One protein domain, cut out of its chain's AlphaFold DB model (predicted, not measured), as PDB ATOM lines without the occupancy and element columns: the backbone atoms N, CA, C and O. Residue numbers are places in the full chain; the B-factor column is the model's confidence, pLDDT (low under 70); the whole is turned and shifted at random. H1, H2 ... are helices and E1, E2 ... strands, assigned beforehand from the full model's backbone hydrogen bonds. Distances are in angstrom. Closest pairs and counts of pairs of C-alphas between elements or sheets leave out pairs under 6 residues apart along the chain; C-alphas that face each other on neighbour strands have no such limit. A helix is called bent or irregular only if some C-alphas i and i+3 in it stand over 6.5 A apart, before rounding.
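What this domain is: This is residues 12 to 124 of the 125 residues of an uncharacterized protein of Dorea sp. D27 (UniProt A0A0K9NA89). A twisted four-stranded parallel sheet makes the core, with the long helix H1 and H2 packed over one face and H4 over the other. The short helix H3 only grazes the sheet with residues 83 to 84. The printed part has 113 residues, with four named helices and four named strands in the order H1 E1 H2 E2 H3 E3 H4 E4; across the sheet the order is E2 E1 E3 E4. The class is mixed, helices and strands, and the whole is compact, with a radius of gyration of the C-alphas of 13.2 A and spans of 33 by 31 by 19 A.

How they stand to each other: H1, residues 12 to 33, touches H2, residues 48 to 64, the closest C-alphas being those of Thr 23 and Val 57, 5.2 A apart; they run the same way at a steep tilt of 46 degrees. E1, residues 37 to 41, is parallel to E2, residues 67 to 70, with N 40 and O 69 at 2.8 A, within hydrogen-bond range. E1 is also parallel to E3, residues 89 to 94, with N 91 and O 39 at 2.8 A. E3 is parallel to the edge strand E4, residues 118 to 123, with N 94 and O 122 at 2.8 A. H1 and H2 are on the same face of this sheet, at heights of 9.4 A and 8.1 A. H4, residues 102 to 113, is on the opposite face at a height of 10.5 A. H3, residues 78 to 84, only just touches H4, with 3 pairs of C-alphas within 8 A, the closest those of Val 81 and Met 111, 6.7 A. E1, H2, E2 and E3, H4, E4 are strand-helix-strand units, two parallel neighbour strands with a helix between, and E2, H3, E3 is a split one with E1 between its strands; the three crossovers are right-handed. Every O i to N i+4 pair is within hydrogen-bond range in H1 and H4, against 11 of 13 in H2 and 1 of 3 in H3, where 4 of 4 O i to N i+3 pairs are.

Where its parts are: H1 begins at C-alpha 12 (49.122, 38.834, 44.762) and is 31.7 A long. E1 measures 13.3 A, H2 24.7 A, E2 10.4 A, H3 10.5 A, E3 16.4 A and H4 16.1 A. H2 is irregular, C-alphas 60 and 63 being 7.5 A apart. E4, 14.6 A, ends at C-alpha 123 (40.068, 30.779, 35.758).

The domain as a whole: The C-alphas farthest apart are those of Glu 13 and Lys 113, 38.8 A. The printed part has no cut and no long link. The pLDDT is under 70 at residue 46 and residues 97 to 102.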
ATOM      1  N   GLU A  12      49.686  39.581  43.636       85.81
ATOM      2  CA  GLU A  12      49.122  38.834  44.762       85.81
ATOM      3  C   GLU A  12      47.800  39.439  45.239       85.81
ATOM      4  O   GLU A  12      46.819  38.717  45.388       85.81
ATOM      5  N   GLU A  13      47.722  40.767  45.380       87.75
ATOM      6  CA  GLU A  13      46.472  41.445  45.752       87.75
ATOM      7  C   GLU A  13      45.374  41.242  44.703       87.75
ATOM      8  O   GLU A  13      44.213  41.035  45.050       87.75
ATOM      9  N   LYS A  14      45.733  41.256  43.413       87.12
ATOM     10  CA  LYS A  14      44.779  40.974  42.331       87.12
ATOM     11  C   LYS A  14      44.276  39.535  42.380       87.12
ATOM     12  O   LYS A  14      43.075  39.325  42.253       87.12
ATOM     13  N   ALA A  15      45.174  38.568  42.570       84.25
ATOM     14  CA  ALA A  15      44.811  37.157  42.673       84.25
ATOM     15  C   ALA A  15      43.908  36.904  43.889       84.25
ATOM     16  O   ALA A  15      42.876  36.249  43.769       84.25
ATOM     17  N   LYS A  16      44.245  37.499  45.039       87.25
ATOM     18  CA  LYS A  16      43.428  37.433  46.254       87.25
ATOM     19  C   LYS A  16      42.025  37.996  46.021       87.25
ATOM     20  O   LYS A  16      41.053  37.304  46.296       87.25
ATOM     21  N   GLY A  17      41.918  39.196  45.446       88.94
ATOM     22  CA  GLY A  17      40.620  39.810  45.157       88.94
ATOM     23  C   GLY A  17      39.767  38.994  44.178       88.94
ATOM     24  O   GLY A  17      38.553  38.920  44.338       88.94
ATOM     25  N   GLN A  18      40.385  38.330  43.195       88.31
ATOM     26  CA  GLN A  18      39.676  37.432  42.275       88.31
ATOM     27  C   GLN A  18      39.119  36.191  42.980       88.31
ATOM     28  O   GLN A  18      37.971  35.825  42.737       88.31
ATOM     29  N   ILE A  19      39.907  35.566  43.862       89.62
ATOM     30  CA  ILE A  19      39.457  34.411  44.651       89.62
ATOM     31  C   ILE A  19      38.328  34.823  45.599       89.62
ATOM     32  O   ILE A  19      37.311  34.136  45.653       89.62
ATOM     33  N   GLU A  20      38.470  35.944  46.309       91.69
ATOM     34  CA  GLU A  20      37.444  36.452  47.230       91.69
ATOM     35  C   GLU A  20      36.129  36.737  46.499       91.69
ATOM     36  O   GLU A  20      35.070  36.292  46.942       91.69
ATOM     37  N   TYR A  21      36.200  37.401  45.345       92.38
ATOM     38  CA  TYR A  21      35.032  37.688  44.519       92.38
ATOM     39  C   TYR A  21      34.351  36.412  44.007       92.38
ATOM     40  O   TYR A  21      33.141  36.257  44.155       92.38
ATOM     41  N   ALA A  22      35.119  35.465  43.454       92.44
ATOM     42  CA  ALA A  22      34.567  34.200  42.975       92.44
ATOM     43  C   ALA A  22      33.921  33.397  44.116       92.44
ATOM     44  O   ALA A  22      32.819  32.878  43.963       92.44
ATOM     45  N   THR A  23      34.573  33.349  45.279       94.81
ATOM     46  CA  THR A  23      34.060  32.674  46.478       94.81
ATOM     47  C   THR A  23      32.727  33.272  46.927       94.81
ATOM     48  O   THR A  23      31.779  32.529  47.182       94.81
ATOM     49  N   GLN A  24      32.629  34.605  46.990       95.81
ATOM     50  CA  GLN A  24      31.389  35.294  47.356       95.81
ATOM     51  C   GLN A  24      30.258  34.973  46.383       95.81
ATOM     52  O   GLN A  24      29.182  34.583  46.828       95.81
ATOM     53  N   LEU A  25      30.521  35.045  45.076       95.88
ATOM     54  CA  LEU A  25      29.525  34.714  44.059       95.88
ATOM     55  C   LEU A  25      29.008  33.279  44.195       95.88
ATOM     56  O   LEU A  25      27.805  33.056  44.107       95.88
ATOM     57  N   ILE A  26      29.890  32.304  44.428       96.88
ATOM     58  CA  ILE A  26      29.486  30.899  44.583       96.88
ATOM     59  C   ILE A  26      28.596  30.726  45.816       96.88
ATOM     60  O   ILE A  26      27.558  30.075  45.730       96.88
ATOM     61  N   VAL A  27      28.965  31.328  46.951       97.25
ATOM     62  CA  VAL A  27      28.172  31.247  48.190       97.25
ATOM     63  C   VAL A  27      26.828  31.959  48.039       97.25
ATOM     64  O   VAL A  27      25.808  31.451  48.499       97.25
ATOM     65  N   GLU A  28      26.782  33.110  47.371       97.06
ATOM     66  CA  GLU A  28      25.526  33.805  47.073       97.06
ATOM     67  C   GLU A  28      24.612  32.963  46.180       97.06
ATOM     68  O   GLU A  28      23.429  32.819  46.485       97.06
ATOM     69  N   GLN A  29      25.159  32.339  45.134       97.50
ATOM     70  CA  GLN A  29      24.402  31.417  44.288       97.50
ATOM     71  C   GLN A  29      23.902  30.209  45.080       97.50
ATOM     72  O   GLN A  29      22.742  29.828  44.928       97.50
ATOM     73  N   ALA A  30      24.720  29.658  45.978       97.06
ATOM     74  CA  ALA A  30      24.295  28.575  46.853       97.06
ATOM     75  C   ALA A  30      23.103  28.987  47.725       97.06
ATOM     76  O   ALA A  30      22.095  28.287  47.767       97.06
ATOM     77  N   ARG A  31      23.163  30.173  48.343       96.00
ATOM     78  CA  ARG A  31      22.066  30.721  49.157       96.00
ATOM     79  C   ARG A  31      20.794  30.942  48.347       96.00
ATOM     80  O   ARG A  31      19.718  30.562  48.795       96.00
ATOM     81  N   MET A  32      20.912  31.552  47.168       97.19
ATOM     82  CA  MET A  32      19.764  31.864  46.311       97.19
ATOM     83  C   MET A  32      19.037  30.611  45.823       97.19
ATOM     84  O   MET A  32      17.815  30.628  45.700       97.19
ATOM     85  N   ASN A  33      19.782  29.539  45.554       96.62
ATOM     86  CA  ASN A  33      19.235  28.295  45.019       96.62
ATOM     87  C   ASN A  33      19.004  27.217  46.094       96.62
ATOM     88  O   ASN A  33      18.519  26.135  45.774       96.62
ATOM     89  N   GLY A  34      19.336  27.495  47.360       96.19
ATOM     90  CA  GLY A  34      19.219  26.534  48.460       96.19
ATOM     91  C   GLY A  34      20.205  25.362  48.384       96.19
ATOM     92  O   GLY A  34      19.928  24.313  48.958       96.19
ATOM     93  N   TRP A  35      21.331  25.521  47.683       97.25
ATOM     94  CA  TRP A  35      22.356  24.483  47.551       97.25
ATOM     95  C   TRP A  35      23.148  24.305  48.846       97.25
ATOM     96  O   TRP A  35      23.491  25.275  49.527       97.25
ATOM     97  N   LYS A  36      23.473  23.052  49.156       97.06
ATOM     98  CA  LYS A  36      24.211  22.622  50.348       97.06
ATOM     99  C   LYS A  36      25.477  21.847  50.005       97.06
ATOM    100  O   LYS A  36      26.393  21.838  50.818       97.06
ATOM    101  N   GLN A  37      25.572  21.256  48.815       97.75
ATOM    102  CA  GLN A  37      26.728  20.476  48.383       97.75
ATOM    103  C   GLN A  37      27.259  20.983  47.039       97.75
ATOM    104  O   GLN A  37      26.608  20.828  46.006       97.75
ATOM    105  N   ILE A  38      28.473  21.541  47.032       98.06
ATOM    106  CA  ILE A  38      29.129  22.020  45.805       98.06
ATOM    107  C   ILE A  38      30.337  21.154  45.462       98.06
ATOM    108  O   ILE A  38      31.274  21.007  46.252       98.06
ATOM    109  N   GLY A  39      30.337  20.619  44.246       96.69
ATOM    110  CA  GLY A  39      31.479  19.925  43.671       96.69
ATOM    111  C   GLY A  39      32.468  20.904  43.044       96.69
ATOM    112  O   GLY A  39      32.084  21.860  42.378       96.69
ATOM    113  N   PHE A  40      33.757  20.644  43.207       95.00
ATOM    114  CA  PHE A  40      34.832  21.376  42.549       95.00
ATOM    115  C   PHE A  40      35.672  20.403  41.744       95.00
ATOM    116  O   PHE A  40      36.168  19.414  42.282       95.00
ATOM    117  N   THR A  41      35.871  20.690  40.462       92.31
ATOM    118  CA  THR A  41      36.698  19.854  39.590       92.31
ATOM    119  C   THR A  41      37.571  20.683  38.657       92.31
ATOM    120  O   THR A  41      37.474  21.907  38.591       92.31
ATOM    121  N   THR A  42      38.451  20.008  37.932       89.69
ATOM    122  CA  THR A  42      39.227  20.561  36.824       89.69
ATOM    123  C   THR A  42      39.236  19.527  35.706       89.69
ATOM    124  O   THR A  42      39.191  18.323  35.958       89.69
ATOM    125  N   SER A  43      39.293  19.989  34.465       84.44
ATOM    126  CA  SER A  43      39.484  19.140  33.292       84.44
ATOM    127  C   SER A  43      40.877  18.501  33.246       84.44
ATOM    128  O   SER A  43      41.043  17.422  32.677       84.44
ATOM    129  N   SER A  44      41.854  19.118  33.917       77.81
ATOM    130  CA  SER A  44      43.261  18.717  33.898       77.81
ATOM    131  C   SER A  44      43.701  18.020  35.200       77.81
ATOM    132  O   SER A  44      42.893  17.437  35.922       77.81
ATOM    133  N   LYS A  45      45.003  18.018  35.521       72.06
ATOM    134  CA  LYS A  45      45.496  17.446  36.786       72.06
ATOM    135  C   LYS A  45      45.060  18.316  37.966       72.06
ATOM    136  O   LYS A  45      45.148  19.537  37.893       72.06
ATOM    137  N   SER A  46      44.667  17.673  39.069       66.50
ATOM    138  CA  SER A  46      44.311  18.358  40.319       66.50
ATOM    139  C   SER A  46      45.388  19.373  40.716       66.50
ATOM    140  O   SER A  46      46.540  19.006  40.949       66.50
ATOM    141  N   ASP A  47      44.982  20.636  40.854       74.19
ATOM    142  CA  ASP A  47      45.859  21.757  41.196       74.19
ATOM    143  C   ASP A  47      45.615  22.230  42.642       74.19
ATOM    144  O   ASP A  47      44.566  21.994  43.244       74.19
ATOM    145  N   ARG A  48      46.601  22.921  43.213       84.25
ATOM    146  CA  ARG A  48      46.494  23.645  44.480       84.25
ATOM    147  C   ARG A  48      45.366  24.680  44.446       84.25
ATOM    148  O   ARG A  48      44.658  24.811  45.440       84.25
ATOM    149  N   ALA A  49      45.172  25.372  43.323       85.44
ATOM    150  CA  ALA A  49      44.149  26.411  43.192       85.44
ATOM    151  C   ALA A  49      42.721  25.874  43.392       85.44
ATOM    152  O   ALA A  49      41.912  26.519  44.057       85.44
ATOM    153  N   LEU A  50      42.443  24.669  42.881       89.88
ATOM    154  CA  LEU A  50      41.173  23.964  43.073       89.88
ATOM    155  C   LEU A  50      40.854  23.800  44.565       89.88
ATOM    156  O   LEU A  50      39.769  24.163  45.015       89.88
ATOM    157  N   LYS A  51      41.829  23.301  45.335       91.69
ATOM    158  CA  LYS A  51      41.690  23.093  46.782       91.69
ATOM    159  C   LYS A  51      41.496  24.409  47.521       91.69
ATOM    160  O   LYS A  51      40.581  24.517  48.324       91.69
ATOM    161  N   THR A  52      42.307  25.417  47.201       92.06
ATOM    162  CA  THR A  52      42.208  26.738  47.834       92.06
ATOM    163  C   THR A  52      40.829  27.362  47.631       92.06
ATOM    164  O   THR A  52      40.238  27.835  48.593       92.06
ATOM    165  N   ILE A  53      40.284  27.335  46.412       93.19
ATOM    166  CA  ILE A  53      38.956  27.902  46.147       93.19
ATOM    167  C   ILE A  53      37.865  27.108  46.879       93.19
ATOM    168  O   ILE A  53      37.010  27.712  47.524       93.19
ATOM    169  N   ALA A  54      37.909  25.773  46.841       95.19
ATOM    170  CA  ALA A  54      36.930  24.935  47.536       95.19
ATOM    171  C   ALA A  54      36.949  25.136  49.062       95.19
ATOM    172  O   ALA A  54      35.891  25.168  49.692       95.19
ATOM    173  N   GLU A  55      38.133  25.295  49.657       95.94
ATOM    174  CA  GLU A  55      38.300  25.616  51.079       95.94
ATOM    175  C   GLU A  55      37.754  27.010  51.404       95.94
ATOM    176  O   GLU A  55      36.998  27.160  52.361       95.94
ATOM    177  N   CYS A  56      38.056  28.027  50.589       95.75
ATOM    178  CA  CYS A  56      37.510  29.372  50.779       95.75
ATOM    179  C   CYS A  56      35.975  29.385  50.729       95.75
ATOM    180  O   CYS A  56      35.344  30.044  51.556       95.75
ATOM    181  N   VAL A  57      35.373  28.645  49.793       96.94
ATOM    182  CA  VAL A  57      33.909  28.536  49.667       96.94
ATOM    183  C   VAL A  57      33.313  27.836  50.877       96.94
ATOM    184  O   VAL A  57      32.334  28.332  51.434       96.94
ATOM    185  N   LYS A  58      33.927  26.738  51.328       97.06
ATOM    186  CA  LYS A  58      33.493  26.021  52.530       97.06
ATOM    187  C   LYS A  58      33.522  26.914  53.766       97.06
ATOM    188  O   LYS A  58      32.540  26.989  54.497       97.06
ATOM    189  N   GLU A  59      34.626  27.622  53.992       97.00
ATOM    190  CA  GLU A  59      34.762  28.495  55.160       97.00
ATOM    191  C   GLU A  59      33.780  29.672  55.113       97.00
ATOM    192  O   GLU A  59      33.147  29.988  56.123       97.00
ATOM    193  N   LEU A  60      33.590  30.294  53.943       96.62
ATOM    194  CA  LEU A  60      32.651  31.406  53.793       96.62
ATOM    195  C   LEU A  60      31.184  30.959  53.935       96.62
ATOM    196  O   LEU A  60      30.383  31.679  54.534       96.62
ATOM    197  N   GLY A  61      30.844  29.782  53.407       95.81
ATOM    198  CA  GLY A  61      29.501  29.196  53.436       95.81
ATOM    199  C   GLY A  61      29.191  28.367  54.686       95.81
ATOM    200  O   GLY A  61      28.097  27.822  54.805       95.81
ATOM    201  N   LYS A  62      30.109  28.276  55.655       95.06
ATOM    202  CA  LYS A  62      29.952  27.429  56.849       95.06
ATOM    203  C   LYS A  62      28.687  27.731  57.657       95.06
ATOM    204  O   LYS A  62      28.060  26.822  58.190       95.06
ATOM    205  N   LYS A  63      28.303  29.009  57.757       92.88
ATOM    206  CA  LYS A  63      27.070  29.436  58.450       92.88
ATOM    207  C   LYS A  63      25.799  29.014  57.716       92.88
ATOM    208  O   LYS A  63      24.742  28.955  58.330       92.88
ATOM    209  N   ASP A  64      25.921  28.743  56.425       93.06
ATOM    210  CA  ASP A  64      24.852  28.280  55.553       93.06
ATOM    211  C   ASP A  64      24.842  26.747  55.438       93.06
ATOM    212  O   ASP A  64      24.075  26.211  54.642       93.06
ATOM    213  N   GLU A  65      25.667  26.041  56.227       94.88
ATOM    214  CA  GLU A  65      25.865  24.581  56.171       94.88
ATOM    215  C   GLU A  65      26.308  24.101  54.781       94.88
ATOM    216  O   GLU A  65      25.927  23.025  54.325       94.88
ATOM    217  N   LEU A  66      27.082  24.938  54.085       96.38
ATOM    218  CA  LEU A  66      27.619  24.611  52.776       96.38
ATOM    219  C   LEU A  66      28.806  23.656  52.914       96.38
ATOM    220  O   LEU A  66      29.811  23.976  53.552       96.38
ATOM    221  N   GLU A  67      28.714  22.516  52.246       97.00
ATOM    222  CA  GLU A  67      29.791  21.550  52.104       97.00
ATOM    223  C   GLU A  67      30.394  21.608  50.698       97.00
ATOM    224  O   GLU A  67      29.731  21.912  49.701       97.00
ATOM    225  N   THR A  68      31.692  21.317  50.622       96.88
ATOM    226  CA  THR A  68      32.436  21.281  49.361       96.88
ATOM    227  C   THR A  68      33.099  19.927  49.172       96.88
ATOM    228  O   THR A  68      33.592  19.316  50.122       96.88
ATOM    229  N   GLN A  69      33.105  19.442  47.932       95.19
ATOM    230  CA  GLN A  69      33.739  18.182  47.553       95.19
ATOM    231  C   GLN A  69      34.696  18.416  46.391       95.19
ATOM    232  O   GLN A  69      34.318  18.985  45.371       95.19
ATOM    233  N   ILE A  70      35.934  17.941  46.525       93.94
ATOM    234  CA  ILE A  70      36.854  17.868  45.391       93.94
ATOM    235  C   ILE A  70      36.539  16.608  44.592       93.94
ATOM    236  O   ILE A  70      36.614  15.498  45.117       93.94
ATOM    237  N   LEU A  71      36.207  16.795  43.320       91.00
ATOM    238  CA  LEU A  71      35.952  15.736  42.359       91.00
ATOM    239  C   LEU A  71      37.197  15.568  41.490       91.00
ATOM    240  O   LEU A  71      37.640  16.506  40.817       91.00
ATOM    241  N   GLU A  72      37.761  14.366  41.499       85.06
ATOM    242  CA  GLU A  72      38.845  14.002  40.593       85.06
ATOM    243  C   GLU A  72      38.414  14.154  39.126       85.06
ATOM    244  O   GLU A  72      37.255  13.923  38.776       85.06
ATOM    245  N   THR A  73      39.366  14.533  38.271       77.75
ATOM    246  CA  THR A  73      39.112  14.883  36.866       77.75
ATOM    247  C   THR A  73      38.362  13.785  36.104       77.75
ATOM    248  O   THR A  73      38.768  12.618  36.063       77.75
ATOM    249  N   LEU A  74      37.269  14.190  35.451       74.94
ATOM    250  CA  LEU A  74      36.403  13.303  34.677       74.94
ATOM    251  C   LEU A  74      37.071  12.755  33.412       74.94
ATOM    252  O   LEU A  74      36.653  11.709  32.919       74.94
ATOM    253  N   THR A  75      38.106  13.422  32.888       72.25
ATOM    254  CA  THR A  75      38.816  12.938  31.694       72.25
ATOM    255  C   THR A  75      39.639  11.692  31.989       72.25
ATOM    256  O   THR A  75      39.728  10.798  31.151       72.25
ATOM    257  N   GLN A  76      40.203  11.594  33.196       71.25
ATOM    258  CA  GLN A  76      40.969  10.422  33.631       71.25
ATOM    259  C   GLN A  76      40.065   9.358  34.257       71.25
ATOM    260  O   GLN A  76      40.333   8.164  34.127       71.25
ATOM    261  N   TYR A  77      38.974   9.785  34.897       78.94
ATOM    262  CA  TYR A  77      38.071   8.906  35.631       78.94
ATOM    263  C   TYR A  77      36.602   9.255  35.342       78.94
ATOM    264  O   TYR A  77      35.931   9.867  36.174       78.94
ATOM    265  N   PRO A  78      36.040   8.808  34.201       77.88
ATOM    266  CA  PRO A  78      34.664   9.138  33.814       77.88
ATOM    267  C   PRO A  78      33.603   8.726  34.843       77.88
ATOM    268  O   PRO A  78      32.541   9.331  34.917       77.88
ATOM    269  N   LYS A  79      33.893   7.714  35.676       83.94
ATOM    270  CA  LYS A  79      33.009   7.261  36.762       83.94
ATOM    271  C   LYS A  79      32.799   8.315  37.852       83.94
ATOM    272  O   LYS A  79      31.808   8.239  38.567       83.94
ATOM    273  N   ASN A  80      33.676   9.309  37.961       85.44
ATOM    274  CA  ASN A  80      33.531  10.377  38.948       85.44
ATOM    275  C   ASN A  80      32.355  11.313  38.633       85.44
ATOM    276  O   ASN A  80      31.965  12.103  39.490       85.44
ATOM    277  N   VAL A  81      31.726  11.183  37.456       89.31
ATOM    278  CA  VAL A  81      30.457  11.859  37.158       89.31
ATOM    279  C   VAL A  81      29.358  11.454  38.148       89.31
ATOM    280  O   VAL A  81      28.549  12.289  38.524       89.31
ATOM    281  N   PHE A  82      29.383  10.224  38.675       91.19
ATOM    282  CA  PHE A  82      28.424   9.774  39.692       91.19
ATOM    283  C   PHE A  82      28.644  10.432  41.061       91.19
ATOM    284  O   PHE A  82      27.723  10.505  41.869       91.19
ATOM    285  N   GLU A  83      29.854  10.915  41.350       92.44
ATOM    286  CA  GLU A  83      30.097  11.754  42.529       92.44
ATOM    287  C   GLU A  83      29.614  13.186  42.277       92.44
ATOM    288  O   GLU A  83      29.051  13.820  43.166       92.44
ATOM    289  N   ALA A  84      29.758  13.668  41.042       93.25
ATOM    290  CA  ALA A  84      29.231  14.959  40.618       93.25
ATOM    291  C   ALA A  84      27.693  15.020  40.690       93.25
ATOM    292  O   ALA A  84      27.148  16.043  41.091       93.25
ATOM    293  N   GLU A  85      27.000  13.918  40.385       94.44
ATOM    294  CA  GLU A  85      25.538  13.778  40.521       94.44
ATOM    295  C   GLU A  85      25.035  13.924  41.968       94.44
ATOM    296  O   GLU A  85      23.862  14.224  42.181       94.44
ATOM    297  N   LYS A  86      25.898  13.725  42.973       94.94
ATOM    298  CA  LYS A  86      25.542  13.912  44.393       94.94
ATOM    299  C   LYS A  86      25.633  15.371  44.839       94.94
ATOM    300  O   LYS A  86      25.239  15.684  45.960       94.94
ATOM    301  N   CYS A  87      26.201  16.238  44.006       96.81
ATOM    302  CA  CYS A  87      26.324  17.662  44.276       96.81
ATOM    303  C   CYS A  87      25.133  18.411  43.672       96.81
ATOM    304  O   CYS A  87      24.651  18.065  42.595       96.81
ATOM    305  N   ASP A  88      24.712  19.499  44.315       97.56
ATOM    306  CA  ASP A  88      23.673  20.376  43.767       97.56
ATOM    307  C   ASP A  88      24.160  21.103  42.504       97.56
ATOM    308  O   ASP A  88      23.396  21.405  41.584       97.56
ATOM    309  N   THR A  89      25.460  21.399  42.466       97.56
ATOM    310  CA  THR A  89      26.146  21.972  41.312       97.56
ATOM    311  C   THR A  89      27.638  21.665  41.355       97.56
ATOM    312  O   THR A  89      28.201  21.351  42.410       97.56
ATOM    313  N   VAL A  90      28.296  21.803  40.207       96.56
ATOM    314  CA  VAL A  90      29.746  21.697  40.065       96.56
ATOM    315  C   VAL A  90      30.344  22.994  39.530       96.56
ATOM    316  O   VAL A  90      29.802  23.644  38.635       96.56
ATOM    317  N   VAL A  91      31.510  23.353  40.058       95.31
ATOM    318  CA  VAL A  91      32.348  24.457  39.596       95.31
ATOM    319  C   VAL A  91      33.636  23.894  39.006       95.31
ATOM    320  O   VAL A  91      34.339  23.108  39.645       95.31
ATOM    321  N   PHE A  92      33.976  24.328  37.795       92.50
ATOM    322  CA  PHE A  92      35.275  24.037  37.196       92.50
ATOM    323  C   PHE A  92      36.294  25.091  37.618       92.50
ATOM    324  O   PHE A  92      36.015  26.287  37.565       92.50
ATOM    325  N   VAL A  93      37.491  24.663  38.004       90.56
ATOM    326  CA  VAL A  93      38.621  25.544  38.310       90.56
ATOM    327  C   VAL A  93      39.738  25.257  37.315       90.56
ATOM    328  O   VAL A  93      40.365  24.201  37.347       90.56
ATOM    329  N   GLU A  94      39.987  26.211  36.423       87.44
ATOM    330  CA  GLU A  94      40.856  26.039  35.262       87.44
ATOM    331  C   GLU A  94      42.020  27.021  35.254       87.44
ATOM    332  O   GLU A  94      41.884  28.195  35.583       87.44
ATOM    333  N   ARG A  95      43.192  26.559  34.825       80.00
ATOM    334  CA  ARG A  95      44.358  27.443  34.686       80.00
ATOM    335  C   ARG A  95      44.253  28.352  33.459       80.00
ATOM    336  O   ARG A  95      44.794  29.455  33.428       80.00
ATOM    337  N   TYR A  96      43.573  27.886  32.415       73.25
ATOM    338  CA  TYR A  96      43.482  28.589  31.140       73.25
ATOM    339  C   TYR A  96      42.040  28.595  30.638       73.25
ATOM    340  O   TYR A  96      41.408  27.554  30.537       73.25
ATOM    341  N   ALA A  97      41.541  29.787  30.311       57.62
ATOM    342  CA  ALA A  97      40.152  30.018  29.908       57.62
ATOM    343  C   ALA A  97      39.888  29.838  28.399       57.62
ATOM    344  O   ALA A  97      38.736  29.766  27.991       57.62
ATOM    345  N   TYR A  98      40.941  29.846  27.569       52.69
ATOM    346  CA  TYR A  98      40.825  30.081  26.116       52.69
ATOM    347  C   TYR A  98      41.637  29.133  25.233       52.69
ATOM    348  O   TYR A  98      41.601  29.260  24.011       52.69
ATOM    349  N   CYS A  99      42.394  28.203  25.809       45.91
ATOM    350  CA  CYS A  99      43.041  27.186  24.990       45.91
ATOM    351  C   CYS A  99      42.027  26.066  24.770       45.91
ATOM    352  O   CYS A  99      41.396  25.656  25.738       45.91
ATOM    353  N   MET A 100      41.873  25.617  23.521       48.12
ATOM    354  CA  MET A 100      41.087  24.456  23.085       48.12
ATOM    355  C   MET A 100      41.434  23.197  23.898       48.12
ATOM    356  O   MET A 100      42.151  22.313  23.432       48.12
ATOM    357  N   TYR A 101      40.970  23.112  25.137       57.97
ATOM    358  CA  TYR A 101      41.055  21.899  25.919       57.97
ATOM    359  C   TYR A 101      39.799  21.117  25.586       57.97
ATOM    360  O   TYR A 101      38.754  21.303  26.208       57.97
ATOM    361  N   SER A 102      39.929  20.230  24.595       64.38
ATOM    362  CA  SER A 102      38.947  19.176  24.320       64.38
ATOM    363  C   SER A 102      38.524  18.464  25.607       64.38
ATOM    364  O   SER A 102      37.395  18.009  25.713       64.38
ATOM    365  N   GLU A 103      39.404  18.421  26.609       81.50
ATOM    366  CA  GLU A 103      39.153  17.895  27.945       81.50
ATOM    367  C   GLU A 103      38.036  18.635  28.696       81.50
ATOM    368  O   GLU A 103      37.155  17.975  29.242       81.50
ATOM    369  N   LEU A 104      38.012  19.976  28.704       86.25
ATOM    370  CA  LEU A 104      36.940  20.732  29.365       86.25
ATOM    371  C   LEU A 104      35.610  20.538  28.638       86.25
ATOM    372  O   LEU A 104      34.605  20.261  29.285       86.25
ATOM    373  N   GLU A 105      35.605  20.634  27.310       86.44
ATOM    374  CA  GLU A 105      34.397  20.399  26.510       86.44
ATOM    375  C   GLU A 105      33.867  18.975  26.714       86.44
ATOM    376  O   GLU A 105      32.687  18.802  27.005       86.44
ATOM    377  N   THR A 106      34.747  17.969  26.701       86.31
ATOM    378  CA  THR A 106      34.393  16.568  26.986       86.31
ATOM    379  C   THR A 106      33.801  16.418  28.388       86.31
ATOM    380  O   THR A 106      32.789  15.739  28.565       86.31
ATOM    381  N   CYS A 107      34.394  17.063  29.400       88.81
ATOM    382  CA  CYS A 107      33.850  17.069  30.756       88.81
ATOM    383  C   CYS A 107      32.456  17.705  30.802       88.81
ATOM    384  O   CYS A 107      31.554  17.141  31.418       88.81
ATOM    385  N   LEU A 108      32.258  18.854  30.152       90.31
ATOM    386  CA  LEU A 108      30.971  19.552  30.123       90.31
ATOM    387  C   LEU A 108      29.896  18.742  29.385       90.31
ATOM    388  O   LEU A 108      28.760  18.665  29.852       90.31
ATOM    389  N   GLU A 109      30.243  18.095  28.271       90.12
ATOM    390  CA  GLU A 109      29.345  17.186  27.556       90.12
ATOM    391  C   GLU A 109      28.959  15.980  28.414       90.12
ATOM    392  O   GLU A 109      27.784  15.603  28.457       90.12
ATOM    393  N   LEU A 110      29.920  15.404  29.143       90.69
ATOM    394  CA  LEU A 110      29.661  14.302  30.063       90.69
ATOM    395  C   LEU A 110      28.737  14.735  31.210       90.69
ATOM    396  O   LEU A 110      27.744  14.058  31.465       90.69
ATOM    397  N   MET A 111      29.001  15.884  31.843       92.56
ATOM    398  CA  MET A 111      28.126  16.452  32.880       92.56
ATOM    399  C   MET A 111      26.708  16.662  32.350       92.56
ATOM    400  O   MET A 111      25.736  16.248  32.979       92.56
ATOM    401  N   LYS A 112      26.580  17.230  31.146       93.94
ATOM    402  CA  LYS A 112      25.286  17.461  30.498       93.94
ATOM    403  C   LYS A 112      24.540  16.157  30.223       93.94
ATOM    404  O   LYS A 112      23.341  16.084  30.467       93.94
ATOM    405  N   LYS A 113      25.234  15.119  29.745       93.81
ATOM    406  CA  LYS A 113      24.650  13.787  29.508       93.81
ATOM    407  C   LYS A 113      24.102  13.156  30.793       93.81
ATOM    408  O   LYS A 113      23.127  12.413  30.730       93.81
ATOM    409  N   HIS A 114      24.718  13.466  31.928       93.62
ATOM    410  CA  HIS A 114      24.339  12.985  33.256       93.62
ATOM    411  C   HIS A 114      23.437  13.960  34.034       93.62
ATOM    412  O   HIS A 114      23.156  13.733  35.204       93.62
ATOM    413  N   ASN A 115      22.944  15.030  33.397       94.25
ATOM    414  CA  ASN A 115      22.130  16.077  34.029       94.25
ATOM    415  C   ASN A 115      22.782  16.726  35.266       94.25
ATOM    416  O   ASN A 115      22.084  17.223  36.149       94.25
ATOM    417  N   VAL A 116      24.114  16.754  35.325       95.00
ATOM    418  CA  VAL A 116      24.842  17.445  36.388       95.00
ATOM    419  C   VAL A 116      24.827  18.945  36.108       95.00
ATOM    420  O   VAL A 116      25.230  19.399  35.033       95.00
ATOM    421  N   SER A 117      24.370  19.724  37.089       95.31
ATOM    422  CA  SER A 117      24.387  21.185  37.029       95.31
ATOM    423  C   SER A 117      25.820  21.710  37.120       95.31
ATOM    424  O   SER A 117      26.590  21.289  37.982       95.31
ATOM    425  N   VAL A 118      26.174  22.654  36.249       95.00
ATOM    426  CA  VAL A 118      27.476  23.328  36.266       95.00
ATOM    427  C   VAL A 118      27.245  24.821  36.431       95.00
ATOM    428  O   VAL A 118      26.664  25.458  35.553       95.00
ATOM    429  N   LEU A 119      27.712  25.384  37.547       94.88
ATOM    430  CA  LEU A 119      27.577  26.812  37.836       94.88
ATOM    431  C   LEU A 119      28.456  27.660  36.907       94.88
ATOM    432  O   LEU A 119      28.049  28.730  36.461       94.88
ATOM    433  N   GLY A 120      29.673  27.194  36.622       90.62
ATOM    434  CA  GLY A 120      30.589  27.898  35.734       90.62
ATOM    435  C   GLY A 120      32.043  27.462  35.864       90.62
ATOM    436  O   GLY A 120      32.367  26.456  36.501       90.62
ATOM    437  N   VAL A 121      32.916  28.254  35.240       89.56
ATOM    438  CA  VAL A 121      34.364  28.039  35.193       89.56
ATOM    439  C   VAL A 121      35.073  29.228  35.840       89.56
ATOM    440  O   VAL A 121      34.884  30.373  35.432       89.56
ATOM    441  N   ILE A 122      35.918  28.957  36.830       88.00
ATOM    442  CA  ILE A 122      36.800  29.933  37.467       88.00
ATOM    443  C   ILE A 122      38.185  29.753  36.893       88.00
ATOM    444  O   ILE A 122      38.768  28.675  36.983       88.00
ATOM    445  N   THR A 123      38.733  30.827  36.340       84.62
ATOM    446  CA  THR A 123      40.068  30.779  35.758       84.62
ATOM    447  C   THR A 123      41.073  31.432  36.687       84.62
ATOM    448  O   THR A 123      40.887  32.596  37.047       84.62
ATOM    449  N   TYR A 124      42.140  30.724  37.043       75.31
ATOM    450  CA  TYR A 124      43.228  31.254  37.866       75.31
ATOM    451  C   TYR A 124      44.514  31.383  37.040       75.31
ATOM    452  O   TYR A 124      44.715  30.647  36.076       75.31
TER     453      TYR A 124